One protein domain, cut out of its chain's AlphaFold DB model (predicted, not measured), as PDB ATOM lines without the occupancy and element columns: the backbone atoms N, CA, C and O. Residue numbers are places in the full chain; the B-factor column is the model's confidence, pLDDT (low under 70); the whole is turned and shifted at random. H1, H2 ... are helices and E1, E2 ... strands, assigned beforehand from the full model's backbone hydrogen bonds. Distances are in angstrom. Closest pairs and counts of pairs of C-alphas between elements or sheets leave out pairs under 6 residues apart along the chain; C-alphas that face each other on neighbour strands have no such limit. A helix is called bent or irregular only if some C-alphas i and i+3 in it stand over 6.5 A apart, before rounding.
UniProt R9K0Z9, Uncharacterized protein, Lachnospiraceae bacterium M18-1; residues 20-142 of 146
ATOM      1  N   PRO A  20     169.685 130.859 135.234       89.06
ATOM      2  CA  PRO A  20     168.581 129.936 135.420       89.06
ATOM      3  C   PRO A  20     167.816 129.710 134.113       89.06
ATOM      4  O   PRO A  20     167.360 130.657 133.458       89.06
ATOM      5  N   ALA A  21     167.634 128.433 133.786       93.19
ATOM      6  CA  ALA A  21     166.673 127.982 132.794       93.19
ATOM      7  C   ALA A  21     165.232 128.284 133.247       93.19
ATOM      8  O   ALA A  21     164.959 128.579 134.417       93.19
ATOM      9  N   GLY A  22     164.289 128.201 132.314       95.12
ATOM     10  CA  GLY A  22     162.878 128.446 132.588       95.12
ATOM     11  C   GLY A  22     162.167 129.002 131.371       95.12
ATOM     12  O   GLY A  22     162.429 128.594 130.247       95.12
ATOM     13  N   TYR A  23     161.266 129.950 131.592       96.50
ATOM     14  CA  TYR A  23     160.430 130.522 130.545       96.50
ATOM     15  C   TYR A  23     160.466 132.042 130.588       96.50
ATOM     16  O   TYR A  23     160.538 132.647 131.657       96.50
ATOM     17  N   VAL A  24     160.386 132.657 129.419       96.88
ATOM     18  CA  VAL A  24     160.229 134.101 129.236       96.88
ATOM     19  C   VAL A  24     159.102 134.347 128.238       96.88
ATOM     20  O   VAL A  24     158.680 133.442 127.514       96.88
ATOM     21  N   ILE A  25     158.597 135.575 128.206       96.62
ATOM     22  CA  ILE A  25     157.535 135.970 127.279       96.62
ATOM     23  C   ILE A  25     158.156 136.849 126.198       96.62
ATOM     24  O   ILE A  25     158.645 137.942 126.495       96.62
ATOM     25  N   GLY A  26     158.157 136.363 124.960       95.81
ATOM     26  CA  GLY A  26     158.552 137.129 123.782       95.81
ATOM     27  C   GLY A  26     157.441 138.084 123.355       95.81
ATOM     28  O   GLY A  26     156.266 137.724 123.400       95.81
ATOM     29  N   LEU A  27     157.818 139.289 122.937       92.69
ATOM     30  CA  LEU A  27     156.913 140.352 122.477       92.69
ATOM     31  C   LEU A  27     157.169 140.731 121.003       92.69
ATOM     32  O   LEU A  27     156.805 141.821 120.569       92.69
ATOM     33  N   GLY A  28     157.832 139.844 120.255       86.75
ATOM     34  CA  GLY A  28     158.225 140.037 118.857       86.75
ATOM     35  C   GLY A  28     159.726 140.291 118.677       86.75
ATOM     36  O   GLY A  28     160.373 140.956 119.488       86.75
ATOM     37  N   GLY A  29     160.291 139.747 117.593       85.31
ATOM     38  CA  GLY A  29     161.725 139.838 117.302       85.31
ATOM     39  C   GLY A  29     162.590 139.330 118.462       85.31
ATOM     40  O   GLY A  29     162.309 138.287 119.045       85.31
ATOM     41  N   SER A  30     163.623 140.092 118.820       87.12
ATOM     42  CA  SER A  30     164.531 139.803 119.941       87.12
ATOM     43  C   SER A  30     164.127 140.495 121.254       87.12
ATOM     44  O   SER A  30     164.984 140.745 122.107       87.12
ATOM     45  N   MET A  31     162.849 140.870 121.400       93.44
ATOM     46  CA  MET A  31     162.344 141.620 122.551       93.44
ATOM     47  C   MET A  31     161.505 140.735 123.470       93.44
ATOM     48  O   MET A  31     160.590 140.032 123.040       93.44
ATOM     49  N   TYR A  32     161.781 140.832 124.765       95.56
ATOM     50  CA  TYR A  32     161.140 140.047 125.811       95.56
ATOM     51  C   TYR A  32     160.543 140.952 126.878       95.56
ATOM     52  O   TYR A  32     161.028 142.058 127.122       95.56
ATOM     53  N   TYR A  33     159.495 140.473 127.537       95.75
ATOM     54  CA  TYR A  33     158.868 141.170 128.649       95.75
ATOM     55  C   TYR A  33     159.824 141.293 129.847       95.75
ATOM     56  O   TYR A  33     160.400 140.299 130.297       95.75
ATOM     57  N   ARG A  34     159.938 142.502 130.409       95.50
ATOM     58  CA  ARG A  34     160.692 142.782 131.641       95.50
ATOM     59  C   ARG A  34     159.769 143.063 132.817       95.50
ATOM     60  O   ARG A  34     159.759 142.328 133.799       95.50
ATOM     61  N   GLU A  35     159.000 144.140 132.734       94.88
ATOM     62  CA  GLU A  35     158.130 144.593 133.818       94.88
ATOM     63  C   GLU A  35     157.069 145.579 133.314       94.88
ATOM     64  O   GLU A  35     157.132 146.056 132.178       94.88
ATOM     65  N   HIS A  36     156.104 145.904 134.177       91.69
ATOM     66  CA  HIS A  36     155.245 147.070 133.995       91.69
ATOM     67  C   HIS A  36     155.809 148.247 134.779       91.69
ATOM     68  O   HIS A  36     156.107 148.115 135.965       91.69
ATOM     69  N   ARG A  37     155.871 149.413 134.141       91.25
ATOM     70  CA  ARG A  37     156.234 150.669 134.794       91.25
ATOM     71  C   ARG A  37     155.358 151.792 134.263       91.25
ATOM     72  O   ARG A  37     155.219 151.936 133.052       91.25
ATOM     73  N   ASP A  38     154.740 152.548 135.166       89.69
ATOM     74  CA  ASP A  38     153.890 153.704 134.841       89.69
ATOM     75  C   ASP A  38     152.801 153.387 133.791       89.69
ATOM     76  O   ASP A  38     152.564 154.140 132.849       89.69
ATOM     77  N   GLY A  39     152.169 152.214 133.922       84.19
ATOM     78  CA  GLY A  39     151.118 151.739 133.010       84.19
ATOM     79  C   GLY A  39     151.613 151.250 131.643       84.19
ATOM     80  O   GLY A  39     150.796 150.910 130.790       84.19
ATOM     81  N   ARG A  40     152.930 151.192 131.416       87.62
ATOM     82  CA  ARG A  40     153.542 150.740 130.160       87.62
ATOM     83  C   ARG A  40     154.256 149.408 130.340       87.62
ATOM     84  O   ARG A  40     154.793 149.119 131.409       87.62
ATOM     85  N   ILE A  41     154.274 148.607 129.279       90.38
ATOM     86  CA  ILE A  41     155.082 147.388 129.206       90.38
ATOM     87  C   ILE A  41     156.503 147.784 128.824       90.38
ATOM     88  O   ILE A  41     156.717 148.422 127.794       90.38
ATOM     89  N   LEU A  42     157.469 147.396 129.653       93.19
ATOM     90  CA  LEU A  42     158.881 147.512 129.326       93.19
ATOM     91  C   LEU A  42     159.378 146.198 128.738       93.19
ATOM     92  O   LEU A  42     159.186 145.124 129.315       93.19
ATOM     93  N   CYS A  43     160.050 146.306 127.599       93.38
ATOM     94  CA  CYS A  43     160.708 145.202 126.925       93.38
ATOM     95  C   CYS A  43     162.233 145.349 126.994       93.38
ATOM     96  O   CYS A  43     162.772 146.441 127.181       93.38
ATOM     97  N   CYS A  44     162.941 144.234 126.880       94.06
ATOM     98  CA  CYS A  44     164.398 144.193 126.894       94.06
ATOM     99  C   CYS A  44     164.922 143.021 126.061       94.06
ATOM    100  O   CYS A  44     164.157 142.169 125.614       94.06
ATOM    101  N   GLY A  45     166.244 142.958 125.900       93.50
ATOM    102  CA  GLY A  45     166.905 141.765 125.381       93.50
ATOM    103  C   GLY A  45     166.887 140.585 126.374       93.50
ATOM    104  O   GLY A  45     166.456 140.744 127.522       93.50
ATOM    105  N   PRO A  46     167.413 139.420 125.956       89.44
ATOM    106  CA  PRO A  46     167.393 138.156 126.701       89.44
ATOM    107  C   PRO A  46     167.792 138.250 128.180       89.44
ATOM    108  O   PRO A  46     167.089 137.755 129.057       89.44
ATOM    109  N   ALA A  47     168.915 138.914 128.474       88.06
ATOM    110  CA  ALA A  47     169.508 138.917 129.810       88.06
ATOM    111  C   ALA A  47     168.628 139.600 130.873       88.06
ATOM    112  O   ALA A  47     168.643 139.196 132.034       88.06
ATOM    113  N   GLY A  48     167.855 140.617 130.477       91.00
ATOM    114  CA  GLY A  48     166.996 141.390 131.378       91.00
ATOM    115  C   GLY A  48     165.560 140.879 131.475       91.00
ATOM    116  O   GLY A  48     164.760 141.485 132.188       91.00
ATOM    117  N   ALA A  49     165.215 139.826 130.730       94.94
ATOM    118  CA  ALA A  49     163.847 139.345 130.617       94.94
ATOM    119  C   ALA A  49     163.345 138.775 131.948       94.94
ATOM    120  O   ALA A  49     164.083 138.118 132.691       94.94
ATOM    121  N   LYS A  50     162.058 138.975 132.237       95.50
ATOM    122  CA  LYS A  50     161.421 138.335 133.385       95.50
ATOM    123  C   LYS A  50     161.349 136.834 133.151       95.50
ATOM    124  O   LYS A  50     160.699 136.378 132.211       95.50
ATOM    125  N   ARG A  51     161.972 136.083 134.055       94.81
ATOM    126  CA  ARG A  51     161.975 134.621 134.037       94.81
ATOM    127  C   ARG A  51     160.861 134.046 134.906       94.81
ATOM    128  O   ARG A  51     160.601 134.512 136.015       94.81
ATOM    129  N   PHE A  52     160.256 132.983 134.404       95.94
ATOM    130  CA  PHE A  52     159.270 132.150 135.074       95.94
ATOM    131  C   PHE A  52     159.833 130.737 135.189       95.94
ATOM    132  O   PHE A  52     160.444 130.229 134.253       95.94
ATOM    133  N   ARG A  53     159.626 130.081 136.331       92.81
ATOM    134  CA  ARG A  53     160.121 128.709 136.530       92.81
ATOM    135  C   ARG A  53     159.286 127.672 135.784       92.81
ATOM    136  O   ARG A  53     159.817 126.645 135.382       92.81
ATOM    137  N   LYS A  54     157.987 127.929 135.629       94.56
ATOM    138  CA  LYS A  54     157.031 127.026 134.989       94.56
ATOM    139  C   LYS A  54     156.392 127.691 133.783       94.56
ATOM    140  O   LYS A  54     156.162 128.903 133.786       94.56
ATOM    141  N   LYS A  55     156.065 126.870 132.790       95.25
ATOM    142  CA  LYS A  55     155.363 127.289 131.577       95.25
ATOM    143  C   LYS A  55     154.003 127.893 131.920       95.25
ATOM    144  O   LYS A  55     153.664 128.969 131.437       95.25
ATOM    145  N   GLU A  56     153.254 127.227 132.792       94.94
ATOM    146  CA  GLU A  56     151.885 127.603 133.146       94.94
ATOM    147  C   GLU A  56     151.842 128.972 133.832       94.94
ATOM    148  O   GLU A  56     150.936 129.765 133.575       94.94
ATOM    149  N   ASP A  57     152.853 129.280 134.651       95.94
ATOM    150  CA  ASP A  57     152.979 130.572 135.328       95.94
ATOM    151  C   ASP A  57     153.231 131.703 134.318       95.94
ATOM    152  O   ASP A  57     152.628 132.772 134.430       95.94
ATOM    153  N   ALA A  58     154.084 131.469 133.313       95.62
ATOM    154  CA  ALA A  58     154.356 132.433 132.246       95.62
ATOM    155  C   ALA A  58     153.108 132.695 131.392       95.62
ATOM    156  O   ALA A  58     152.748 133.848 131.147       95.62
ATOM    157  N   GLU A  59     152.407 131.635 130.982       94.12
ATOM    158  CA  GLU A  59     151.174 131.757 130.203       94.12
ATOM    159  C   GLU A  59     150.067 132.463 130.990       94.12
ATOM    160  O   GLU A  59     149.421 133.377 130.477       94.12
ATOM    161  N   GLN A  60     149.846 132.070 132.250       93.69
ATOM    162  CA  GLN A  60     148.839 132.696 133.102       93.69
ATOM    163  C   GLN A  60     149.165 134.170 133.349       93.69
ATOM    164  O   GLN A  60     148.258 135.005 133.335       93.69
ATOM    165  N   PHE A  61     150.443 134.501 133.548       94.25
ATOM    166  CA  PHE A  61     150.885 135.884 133.669       94.25
ATOM    167  C   PHE A  61     150.571 136.677 132.396       94.25
ATOM    168  O   PHE A  61     149.954 137.738 132.477       94.25
ATOM    169  N   ALA A  62     150.934 136.149 131.224       92.69
ATOM    170  CA  ALA A  62     150.688 136.818 129.952       92.69
ATOM    171  C   ALA A  62     149.188 137.068 129.723       92.69
ATOM    172  O   ALA A  62     148.794 138.196 129.441       92.69
ATOM    173  N   ARG A  63     148.332 136.066 129.964       90.31
ATOM    174  CA  ARG A  63     146.870 136.205 129.828       90.31
ATOM    175  C   ARG A  63     146.284 137.277 130.750       90.31
ATOM    176  O   ARG A  63     145.355 137.972 130.361       90.31
ATOM    177  N   ARG A  64     146.807 137.411 131.973       89.94
ATOM    178  CA  ARG A  64     146.300 138.373 132.970       89.94
ATOM    179  C   ARG A  64     146.799 139.798 132.764       89.94
ATOM    180  O   ARG A  64     146.100 140.733 133.141       89.94
ATOM    181  N   HIS A  65     148.011 139.962 132.240       88.94
ATOM    182  CA  HIS A  65     148.716 141.247 132.274       88.94
ATOM    183  C   HIS A  65     149.088 141.794 130.894       88.94
ATOM    184  O   HIS A  65     149.382 142.981 130.780       88.94
ATOM    185  N   LEU A  66     149.083 140.951 129.858       88.06
ATOM    186  CA  LEU A  66     149.518 141.290 128.498       88.06
ATOM    187  C   LEU A  66     148.423 141.063 127.445       88.06
ATOM    188  O   LEU A  66     148.669 141.286 126.265       88.06
ATOM    189  N   GLY A  67     147.217 140.652 127.854       77.00
ATOM    190  CA  GLY A  67     146.060 140.423 126.981       77.00
ATOM    191  C   GLY A  67     145.419 141.709 126.445       77.00
ATOM    192  O   GLY A  67     144.221 141.914 126.601       77.00
ATOM    193  N   TYR A  68     146.210 142.606 125.856       72.88
ATOM    194  CA  TYR A  68     145.708 143.785 125.149       72.88
ATOM    195  C   TYR A  68     145.391 143.429 123.692       72.88
ATOM    196  O   TYR A  68     146.111 142.652 123.063       72.88
ATOM    197  N   ALA A  69     144.335 144.025 123.134       66.25
ATOM    198  CA  ALA A  69     143.946 143.799 121.743       66.25
ATOM    199  C   ALA A  69     145.107 144.119 120.780       66.25
ATOM    200  O   ALA A  69     145.645 145.226 120.793       66.25
ATOM    201  N   GLY A  70     145.484 143.142 119.950       71.31
ATOM    202  CA  GLY A  70     146.559 143.265 118.958       71.31
ATOM    203  C   GLY A  70     147.977 142.984 119.472       71.31
ATOM    204  O   GLY A  70     148.916 143.063 118.685       71.31
ATOM    205  N   MET A  71     148.159 142.648 120.754       80.25
ATOM    206  CA  MET A  71     149.464 142.226 121.269       80.25
ATOM    207  C   MET A  71     149.683 140.730 121.034       80.25
ATOM    208  O   MET A  71     149.019 139.890 121.640       80.25
ATOM    209  N   GLU A  72     150.657 140.393 120.193       85.56
ATOM    210  CA  GLU A  72     151.139 139.021 120.054       85.56
ATOM    211  C   GLU A  72     152.237 138.758 121.088       85.56
ATOM    212  O   GLU A  72     153.290 139.397 121.079       85.56
ATOM    213  N   ALA A  73     151.998 137.805 121.990       92.31
ATOM    214  CA  ALA A  73     153.018 137.321 122.908       92.31
ATOM    215  C   ALA A  73     153.312 135.852 122.626       92.31
ATOM    216  O   ALA A  73     152.404 135.063 122.368       92.31
ATOM    217  N   SER A  74     154.583 135.476 122.709       94.44
ATOM    218  CA  SER A  74     155.037 134.100 122.523       94.44
ATOM    219  C   SER A  74     155.640 133.551 123.800       94.44
ATOM    220  O   SER A  74     156.287 134.271 124.561       94.44
ATOM    221  N   LEU A  75     155.436 132.261 124.033       95.50
ATOM    222  CA  LEU A  75     156.122 131.558 125.098       95.50
ATOM    223  C   LEU A  75     157.497 131.159 124.579       95.50
ATOM    224  O   LEU A  75     157.597 130.484 123.556       95.50
ATOM    225  N   CYS A  76     158.549 131.528 125.295       95.12
ATOM    226  CA  CYS A  76     159.903 131.111 124.966       95.12
ATOM    227  C   CYS A  76     160.512 130.362 126.147       95.12
ATOM    228  O   CYS A  76     160.305 130.727 127.303       95.12
ATOM    229  N   GLU A  77     161.269 129.317 125.853       94.94
ATOM    230  CA  GLU A  77     161.994 128.525 126.836       94.94
ATOM    231  C   GLU A  77     163.459 128.951 126.852       94.94
ATOM    232  O   GLU A  77     164.099 129.016 125.808       94.94
ATOM    233  N   VAL A  78     163.974 129.254 128.039       95.25
ATOM    234  CA  VAL A  78     165.399 129.443 128.299       95.25
ATOM    235  C   VAL A  78     165.962 128.082 128.677       95.25
ATOM    236  O   VAL A  78     165.591 127.532 129.717       95.25
ATOM    237  N   CYS A  79     166.840 127.539 127.848       95.25
ATOM    238  CA  CYS A  79     167.379 126.195 128.009       95.25
ATOM    239  C   CYS A  79     168.866 126.143 127.665       95.25
ATOM    240  O   CYS A  79     169.416 127.046 127.038       95.25
ATOM    241  N   TRP A  80     169.513 125.067 128.091       96.38
ATOM    242  CA  TRP A  80     170.884 124.755 127.714       96.38
ATOM    243  C   TRP A  80     170.886 123.846 126.486       96.38
ATOM    244  O   TRP A  80     170.035 122.961 126.379       96.38
ATOM    245  N   VAL A  81     171.839 124.044 125.581       96.38
ATOM    246  CA  VAL A  81     172.027 123.246 124.359       96.38
ATOM    247  C   VAL A  81     173.506 122.916 124.168       96.38
ATOM    248  O   VAL A  81     174.370 123.553 124.769       96.38
ATOM    249  N   LEU A  82     173.800 121.923 123.323       96.62
ATOM    250  CA  LEU A  82     175.162 121.661 122.857       96.62
ATOM    251  C   LEU A  82     175.338 122.227 121.453       96.62
ATOM    252  O   LEU A  82     174.574 121.885 120.547       96.62
ATOM    253  N   VAL A  83     176.364 123.051 121.288       94.94
ATOM    254  CA  VAL A  83     176.715 123.719 120.034       94.94
ATOM    255  C   VAL A  83     178.075 123.216 119.574       94.94
ATOM    256  O   VAL A  83     178.983 123.097 120.392       94.94
ATOM    257  N   LEU A  84     178.224 122.883 118.294       93.81
ATOM    258  CA  LEU A  84     179.506 122.451 117.737       93.81
ATOM    259  C   LEU A  84     180.538 123.585 117.854       93.81
ATOM    260  O   LEU A  84     180.246 124.728 117.512       93.81
ATOM    261  N   VAL A  85     181.743 123.270 118.325       88.94
ATOM    262  CA  VAL A  85     182.875 124.202 118.289       88.94
ATOM    263  C   VAL A  85     183.432 124.171 116.872       88.94
ATOM    264  O   VAL A  85     184.085 123.207 116.473       88.94
ATOM    265  N   GLU A  86     183.135 125.207 116.097       78.62
ATOM    266  CA  GLU A  86     183.667 125.364 114.746       78.62
ATOM    267  C   GLU A  86     184.925 126.235 114.764       78.62
ATOM    268  O   GLU A  86     184.998 127.249 115.458       78.62
ATOM    269  N   SER A  87     185.932 125.829 113.989       61.03
ATOM    270  CA  SER A  87     187.163 126.606 113.798       61.03
ATOM    271  C   SER A  87     186.979 127.757 112.803       61.03
ATOM    272  O   SER A  87     187.753 128.714 112.831       61.03
ATOM    273  N   ASP A  88     185.963 127.674 111.938       67.44
ATOM    274  CA  ASP A  88     185.717 128.609 110.842       67.44
ATOM    275  C   ASP A  88     184.471 129.461 111.110       67.44
ATOM    276  O   ASP A  88     183.354 128.963 111.185       67.44
ATOM    277  N   LEU A  89     184.654 130.781 111.197       65.81
ATOM    278  CA  LEU A  89     183.614 131.762 111.555       65.81
ATOM    279  C   LEU A  89     182.496 131.947 110.506       65.81
ATOM    280  O   LEU A  89     181.612 132.781 110.702       65.81
ATOM    281  N   LEU A  90     182.573 131.262 109.363       76.38
ATOM    282  CA  LEU A  90     181.663 131.444 108.224       76.38
ATOM    283  C   LEU A  90     180.565 130.380 108.144       76.38
ATOM    284  O   LEU A  90     179.585 130.592 107.427       76.38
ATOM    285  N   GLU A  91     180.718 129.264 108.852       78.81
ATOM    286  CA  GLU A  91     179.716 128.206 108.860       78.81
ATOM    287  C   GLU A  91     178.570 128.553 109.830       78.81
ATOM    288  O   GLU A  91     178.762 129.255 110.829       78.81
ATOM    289  N   PRO A  92     177.327 128.153 109.506       84.62
ATOM    290  CA  PRO A  92     176.195 128.376 110.387       84.62
ATOM    291  C   PRO A  92     176.319 127.508 111.637       84.62
ATOM    292  O   PRO A  92     176.573 126.311 111.549       84.62
ATOM    293  N   GLU A  93     176.015 128.102 112.789       89.50
ATOM    294  CA  GLU A  93     176.062 127.426 114.083       89.50
ATOM    295  C   GLU A  93     175.253 126.113 114.079       89.50
ATOM    296  O   GLU A  93     174.113 126.060 113.602       89.50
ATOM    297  N   ARG A  94     175.848 125.038 114.612       92.69
ATOM    298  CA  ARG A  94     175.252 123.695 114.587       92.69
ATOM    299  C   ARG A  94     174.902 123.207 115.980       92.69
ATOM    300  O   ARG A  94     175.740 123.202 116.877       92.69
ATOM    301  N   TYR A  95     173.688 122.696 116.130       94.25
ATOM    302  CA  TYR A  95     173.121 122.227 117.385       94.25
ATOM    303  C   TYR A  95     173.052 120.706 117.420       94.25
ATOM    304  O   TYR A  95     172.741 120.054 116.424       94.25
ATOM    305  N   TRP A  96     173.334 120.129 118.582       96.06
ATOM    306  CA  TRP A  96     173.157 118.701 118.818       96.06
ATOM    307  C   TRP A  96     171.671 118.356 118.924       96.06
ATOM    308  O   TRP A  96     170.991 118.876 119.806       96.06
ATOM    309  N   ASP A  97     171.176 117.443 118.091       94.62
ATOM    310  CA  ASP A  97     169.776 116.980 118.104       94.62
ATOM    311  C   ASP A  97     169.537 115.750 119.011       94.62
ATOM    312  O   ASP A  97     168.414 115.270 119.157       94.62
ATOM    313  N   GLY A  98     170.594 115.229 119.646       94.25
ATOM    314  CA  GLY A  98     170.573 113.963 120.392       94.25
ATOM    315  C   GLY A  98     171.336 112.826 119.705       94.25
ATOM    316  O   GLY A  98     171.687 111.849 120.366       94.25
ATOM    317  N   CYS A  99     171.620 112.963 118.409       93.38
ATOM    318  CA  CYS A  99     172.288 111.964 117.577       93.38
ATOM    319  C   CYS A  99     173.410 112.566 116.712       93.38
ATOM    320  O   CYS A  99     174.456 111.940 116.529       93.38
ATOM    321  N   ARG A 100     173.208 113.773 116.177       94.19
ATOM    322  CA  ARG A 100     174.157 114.485 115.312       94.19
ATOM    323  C   ARG A 100     174.030 116.000 115.465       94.19
ATOM    324  O   ARG A 100     173.093 116.510 116.067       94.19
ATOM    325  N   PHE A 101     174.980 116.723 114.872       94.12
ATOM    326  CA  PHE A 101     174.910 118.178 114.749       94.12
ATOM    327  C   PHE A 101     174.158 118.594 113.482       94.12
ATOM    328  O   PHE A 101     174.534 118.186 112.375       94.12
ATOM    329  N   SER A 102     173.142 119.439 113.633       92.44
ATOM    330  CA  SER A 102     172.319 119.997 112.554       92.44
ATOM    331  C   SER A 102     172.322 121.531 112.614       92.44
ATOM    332  O   SER A 102     172.578 122.113 113.661       92.44
ATOM    333  N   CYS A 103     172.025 122.199 111.502       90.69
ATOM    334  CA  CYS A 103     171.845 123.658 111.473       90.69
ATOM    335  C   CYS A 103     170.413 124.082 111.854       90.69
ATOM    336  O   CYS A 103     170.050 125.239 111.667       90.69
ATOM    337  N   ASP A 104     169.581 123.145 112.322       88.81
ATOM    338  CA  ASP A 104     168.191 123.406 112.686       88.81
ATOM    339  C   ASP A 104     168.070 123.588 114.210       88.81
ATOM    340  O   ASP A 104     168.088 122.592 114.947       88.81
ATOM    341  N   PRO A 105     167.926 124.832 114.704       85.25
ATOM    342  CA  PRO A 105     167.811 125.103 116.132       85.25
ATOM    343  C   PRO A 105     166.538 124.518 116.757       85.25
ATOM    344  O   PRO A 105     166.515 124.291 117.966       85.25
ATOM    345  N   GLU A 106     165.482 124.249 115.981       86.94
ATOM    346  CA  GLU A 106     164.247 123.656 116.514       86.94
ATOM    347  C   GLU A 106     164.424 122.174 116.858       86.94
ATOM    348  O   GLU A 106     163.778 121.667 117.781       86.94
ATOM    349  N   SER A 107     165.341 121.497 116.162       88.88
ATOM    350  CA  SER A 107     165.705 120.100 116.412       88.88
ATOM    351  C   SER A 107     166.648 119.908 117.603       88.88
ATOM    352  O   SER A 107     166.877 118.772 118.023       88.88
ATOM    353  N   ALA A 108     167.197 120.996 118.154       92.94
ATOM    354  CA  ALA A 108     168.198 120.936 119.206       92.94
ATOM    355  C   ALA A 108     167.679 120.201 120.453       92.94
ATOM    356  O   ALA A 108     166.604 120.489 120.987       92.94
ATOM    357  N   ALA A 109     168.494 119.288 120.976       94.75
ATOM    358  CA  ALA A 109     168.288 118.706 122.287       94.75
ATOM    359  C   ALA A 109     168.452 119.802 123.348       94.75
ATOM    360  O   ALA A 109     169.527 120.386 123.505       94.75
ATOM    361  N   VAL A 110     167.372 120.066 124.083       95.25
ATOM    362  CA  VAL A 110     167.326 121.089 125.129       95.25
ATOM    363  C   VAL A 110     167.428 120.466 126.517       95.25
ATOM    364  O   VAL A 110     166.832 119.426 126.806       95.25
ATOM    365  N   PHE A 111     168.153 121.134 127.409       95.69
ATOM    366  CA  PHE A 111     168.352 120.695 128.784       95.69
ATOM    367  C   PHE A 111     167.868 121.760 129.765       95.69
ATOM    368  O   PHE A 111     168.103 122.957 129.594       95.69
ATOM    369  N   SER A 112     167.205 121.310 130.831       91.56
ATOM    370  CA  SER A 112     166.657 122.199 131.858       91.56
ATOM    371  C   SER A 112     167.685 122.702 132.870       91.56
ATOM    372  O   SER A 112     167.340 123.519 133.716       91.56
ATOM    373  N   ASN A 113     168.918 122.198 132.820       93.50
ATOM    374  CA  ASN A 113     170.030 122.665 133.635       93.50
ATOM    375  C   ASN A 113     171.370 122.314 132.968       93.50
ATOM    376  O   ASN A 113     171.422 121.440 132.090       93.50
ATOM    377  N   TYR A 114     172.431 122.999 133.383       94.38
ATOM    378  CA  TYR A 114     173.773 122.849 132.836       94.38
ATOM    379  C   TYR A 114     174.304 121.435 133.072       94.38
ATOM    380  O   TYR A 114     174.851 120.817 132.161       94.38
ATOM    381  N   GLN A 115     174.081 120.877 134.267       93.81
ATOM    382  CA  GLN A 115     174.585 119.546 134.615       93.81
ATOM    383  C   GLN A 115     174.079 118.460 133.657       93.81
ATOM    384  O   GLN A 115     174.849 117.609 133.225       93.81
ATOM    385  N   LYS A 116     172.804 118.506 133.255       95.56
ATOM    386  CA  LYS A 116     172.238 117.566 132.277       95.56
ATOM    387  C   LYS A 116     172.869 117.717 130.897       95.56
ATOM    388  O   LYS A 116     173.083 116.705 130.227       95.56
ATOM    389  N   ALA A 117     173.156 118.950 130.476       96.31
ATOM    390  CA  ALA A 117     173.862 119.203 129.225       96.31
ATOM    391  C   ALA A 117     175.294 118.647 129.290       96.31
ATOM    392  O   ALA A 117     175.702 117.920 128.386       96.31
ATOM    393  N   ALA A 118     176.010 118.880 130.395       95.50
ATOM    394  CA  ALA A 118     177.354 118.353 130.637       95.50
ATOM    395  C   ALA A 118     177.392 116.818 130.693       95.50
ATOM    396  O   ALA A 118     178.250 116.189 130.070       95.50
ATOM    397  N   ASP A 119     176.426 116.190 131.364       96.00
ATOM    398  CA  ASP A 119     176.298 114.732 131.411       96.00
ATOM    399  C   ASP A 119     176.037 114.152 130.017       96.00
ATOM    400  O   ASP A 119     176.575 113.099 129.664       96.00
ATOM    401  N   CYS A 120     175.216 114.833 129.208       96.25
ATOM    402  CA  CYS A 120     174.988 114.456 127.818       96.25
ATOM    403  C   CYS A 120     176.267 114.593 126.992       96.25
ATOM    404  O   CYS A 120     176.655 113.646 126.310       96.25
ATOM    405  N   GLN A 121     176.950 115.732 127.097       96.69
ATOM    406  CA  GLN A 121     178.194 116.007 126.386       96.69
ATOM    407  C   GLN A 121     179.250 114.936 126.678       96.69
ATOM    408  O   GLN A 121     179.846 114.381 125.755       96.69
ATOM    409  N   LYS A 122     179.429 114.583 127.956       96.56
ATOM    410  CA  LYS A 122     180.361 113.539 128.394       96.56
ATOM    411  C   LYS A 122     179.958 112.158 127.883       96.56
ATOM    412  O   LYS A 122     180.792 111.440 127.342       96.56
ATOM    413  N   ARG A 123     178.684 111.778 128.032       96.62
ATOM    414  CA  ARG A 123     178.179 110.466 127.590       96.62
ATOM    415  C   ARG A 123     178.309 110.269 126.080       96.62
ATOM    416  O   ARG A 123     178.526 109.146 125.641       96.62
ATOM    417  N   CYS A 124     178.185 111.345 125.308       95.06
ATOM    418  CA  CYS A 124     178.315 111.330 123.853       95.06
ATOM    419  C   CYS A 124     179.758 111.554 123.361       95.06
ATOM    420  O   CYS A 124     179.976 111.531 122.155       95.06
ATOM    421  N   GLY A 125     180.735 111.766 124.255       95.25
ATOM    422  CA  GLY A 125     182.132 112.007 123.874       95.25
ATOM    423  C   GLY A 125     182.358 113.333 123.137       95.25
ATOM    424  O   GLY A 125     183.233 113.416 122.285       95.25
ATOM    425  N   LEU A 126     181.558 114.360 123.434       95.38
ATOM    426  CA  LEU A 126     181.533 115.639 122.708       95.38
ATOM    427  C   LEU A 126     182.299 116.768 123.414       95.38
ATOM    428  O   LEU A 126     182.180 117.920 123.019       95.38
ATOM    429  N   GLN A 127     183.058 116.473 124.470       94.00
ATOM    430  CA  GLN A 127     183.659 117.501 125.334       94.00
ATOM    431  C   GLN A 127     184.644 118.422 124.600       94.00
ATOM    432  O   GLN A 127     184.682 119.609 124.901       94.00
ATOM    433  N   ASP A 128     185.377 117.890 123.619       92.00
ATOM    434  CA  ASP A 128     186.347 118.657 122.822       92.00
ATOM    435  C   ASP A 128     185.751 119.202 121.513       92.00
ATOM    436  O   ASP A 128     186.363 120.025 120.839       92.00
ATOM    437  N   ALA A 129     184.562 118.725 121.132       91.56
ATOM    438  CA  ALA A 129     183.913 119.057 119.865       91.56
ATOM    439  C   ALA A 129     182.743 120.033 120.031       91.56
ATOM    440  O   ALA A 129     182.252 120.565 119.040       91.56
ATOM    441  N   SER A 130     182.253 120.249 121.253       94.56
ATOM    442  CA  SER A 130     181.097 121.101 121.506       94.56
ATOM    443  C   SER A 130     181.273 122.008 122.716       94.56
ATOM    444  O   SER A 130     182.090 121.763 123.599       94.56
ATOM    445  N   MET A 131     180.473 123.066 122.753       94.81
ATOM    446  CA  MET A 131     180.290 123.938 123.902       94.81
ATOM    447  C   MET A 131     178.857 123.812 124.424       94.81
ATOM    448  O   MET A 131     177.930 123.516 123.667       94.81
ATOM    449  N   ILE A 132     178.679 124.037 125.723       95.31
ATOM    450  CA  ILE A 132     177.357 124.162 126.338       95.31
ATOM    451  C   ILE A 132     177.008 125.643 126.366       95.31
ATOM    452  O   ILE A 132     177.756 126.436 126.935       95.31
ATOM    453  N   ASP A 133     175.868 126.001 125.791       93.62
ATOM    454  CA  ASP A 133     175.415 127.388 125.727       93.62
ATOM    455  C   ASP A 133     173.939 127.516 126.119       93.62
ATOM    456  O   ASP A 133     173.165 126.559 126.013       93.62
ATOM    457  N   GLN A 134     173.545 128.696 126.600       92.75
ATOM    458  CA  GLN A 134     172.162 129.004 126.949       92.75
ATOM    459  C   GLN A 134     171.464 129.690 125.776       92.75
ATOM    460  O   GLN A 134     171.889 130.737 125.291       92.75
ATOM    461  N   ARG A 135     170.326 129.135 125.358       93.12
ATOM    462  CA  ARG A 135     169.515 129.667 124.261       93.12
ATOM    463  C   ARG A 135     168.087 129.927 124.691       93.12
ATOM    464  O   ARG A 135     167.590 129.378 125.673       93.12
ATOM    465  N   ILE A 136     167.439 130.811 123.939       93.12
ATOM    466  CA  ILE A 136     166.011 131.073 124.055       93.12
ATOM    467  C   ILE A 136     165.332 130.491 122.824       93.12
ATOM    468  O   ILE A 136     165.568 130.955 121.712       93.12
ATOM    469  N   VAL A 137     164.474 129.499 123.034       91.19
ATOM    470  CA  VAL A 137     163.725 128.825 121.972       91.19
ATOM    471  C   VAL A 137     162.258 129.229 122.061       91.19
ATOM    472  O   VAL A 137     161.593 128.992 123.071       91.19
ATOM    473  N   CYS A 138     161.733 129.851 121.009       91.06
ATOM    474  CA  CYS A 138     160.319 130.204 120.926       91.06
ATOM    475  C   CYS A 138     159.473 128.939 120.738       91.06
ATOM    476  O   CYS A 138     159.665 128.187 119.792       91.06
ATOM    477  N   ARG A 139     158.515 128.708 121.638       89.88
ATOM    478  CA  ARG A 139     157.597 127.556 121.617       89.88
ATOM    479  C   ARG A 139     156.245 127.873 120.971       89.88
ATOM    480  O   ARG A 139     155.364 127.019 120.958       89.88
ATOM    481  N   GLY A 140     156.091 129.085 120.439       90.56
ATOM    482  CA  GLY A 140     154.899 129.544 119.731       90.56
ATOM    483  C   GLY A 140     154.078 130.591 120.494       90.56
ATOM    484  O   GLY A 140     154.446 130.995 121.606       90.56
ATOM    485  N   PRO A 141     152.974 131.056 119.885       92.56
ATOM    486  CA  PRO A 141     152.135 132.102 120.450       92.56
ATOM    487  C   PRO A 141     151.397 131.615 121.701       92.56
ATOM    488  O   PRO A 141     150.916 130.483 121.772       92.56
ATOM    489  N   ILE A 142     151.259 132.500 122.684       91.38
ATOM    490  CA  ILE A 142     150.401 132.274 123.846       91.38
ATOM    491  C   ILE A 142     148.972 132.620 123.437       91.38
ATOM    492  O   ILE A 142     148.685 133.744 123.031       91.38
TER     493      ILE A 142
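What this domain is: This is residues 20 to 142 of the 146 residues of an uncharacterized protein of Lachnospiraceae bacterium M18-1 (UniProt R9K0Z9). A long, bent two-stranded ribbon of E4 and E5 runs through the length of the domain and joins two ends: at one, E1 lies beside the first part of E4 with helix H1 over it and the hairpin of E2 and E3 beyond; at the other, helix H2 packs on the opposite face of the ribbon, near a long looping stretch, residues 85 to 113. The printed part has 123 residues, with five named strands and two named helices in the order E1 E2 E3 H1 E4 H2 E5. The larger sheet has the order E1 - E4 - E5 and the smaller E2 - E3, both antiparallel; the class is mixed, with under half of the residues in named elements. The whole is only just compact, close to loose, with a radius of gyration of the C-alphas of 16.4 A, and elongated, spanning 50 by 29 by 21 A.

Where its parts are: E4 is residues 74 to 84, 27.5 A long, and bends by 65 degrees at residue 80. E5, residues 130 to 141, is 31.0 A long, bends by 59 degrees at residue 133, and ends with C-alpha 141 at (152.135, 132.102, 120.450). E1 is residues 22 to 26, 13.1 A, beginning with C-alpha 22 at (162.878, 128.446, 132.588). E2 is residues 32 to 37, 14.8 A, and E3 residues 40 to 44, 13.1 A. H1 is residues 55 to 65, 15.5 A; H2 is residues 114 to 123, 14.2 A, with C-alpha 114 at (173.773, 122.849, 132.836).

How they stand to each other: The sheet E1 E4 E5 is strongly twisted, with E1 and E5 as edge strands. E4 and E5 are antiparallel at 158 degrees, with N 77 and O 137 2.8 A apart, within hydrogen-bond range. E1 and E4 are antiparallel at 120 degrees, with N 24 and O 76 at 2.9 A. H1 and H2 are on opposite faces of this sheet, three layers in the sense of helices on both faces, and are apart. H1, at a height over the sheet of 8.3 A, lies over E1 and runs only just along the strands, at 28 degrees to E1 on the local plane; their closest C-alphas, of Tyr 23 and Lys 55, are 6.1 A apart. H2, at a height of 8.1 A, lies over E4, slantwise to the strands at 34 degrees on the local plane; the closest C-alphas of H2 and E4, of Tyr 114 and Trp 80, are 6.2 A apart. The hairpin E2 and E3 is antiparallel at 144 degrees, with N 34 and O 42 at 2.9 A, and is apart from E4 and E5; the closest C-alphas of E1 and E2, of Gly 26 and Tyr 32, are 4.4 A apart. In H1 and H2 every O i to N i+4 pair is within hydrogen-bond range.

The domain as a whole: The two C-alphas farthest apart, of Asp 38 and Gly 125, are 51.5 A apart. The printed part has no cut. The link E4 to H2 is long, 29 residues, and in it residues 95 to 96 pair antiparallel with residues 101 to 102. Mean pLDDT of the printed part is 91.1; residue 69 and residues 87 to 89 are under 70.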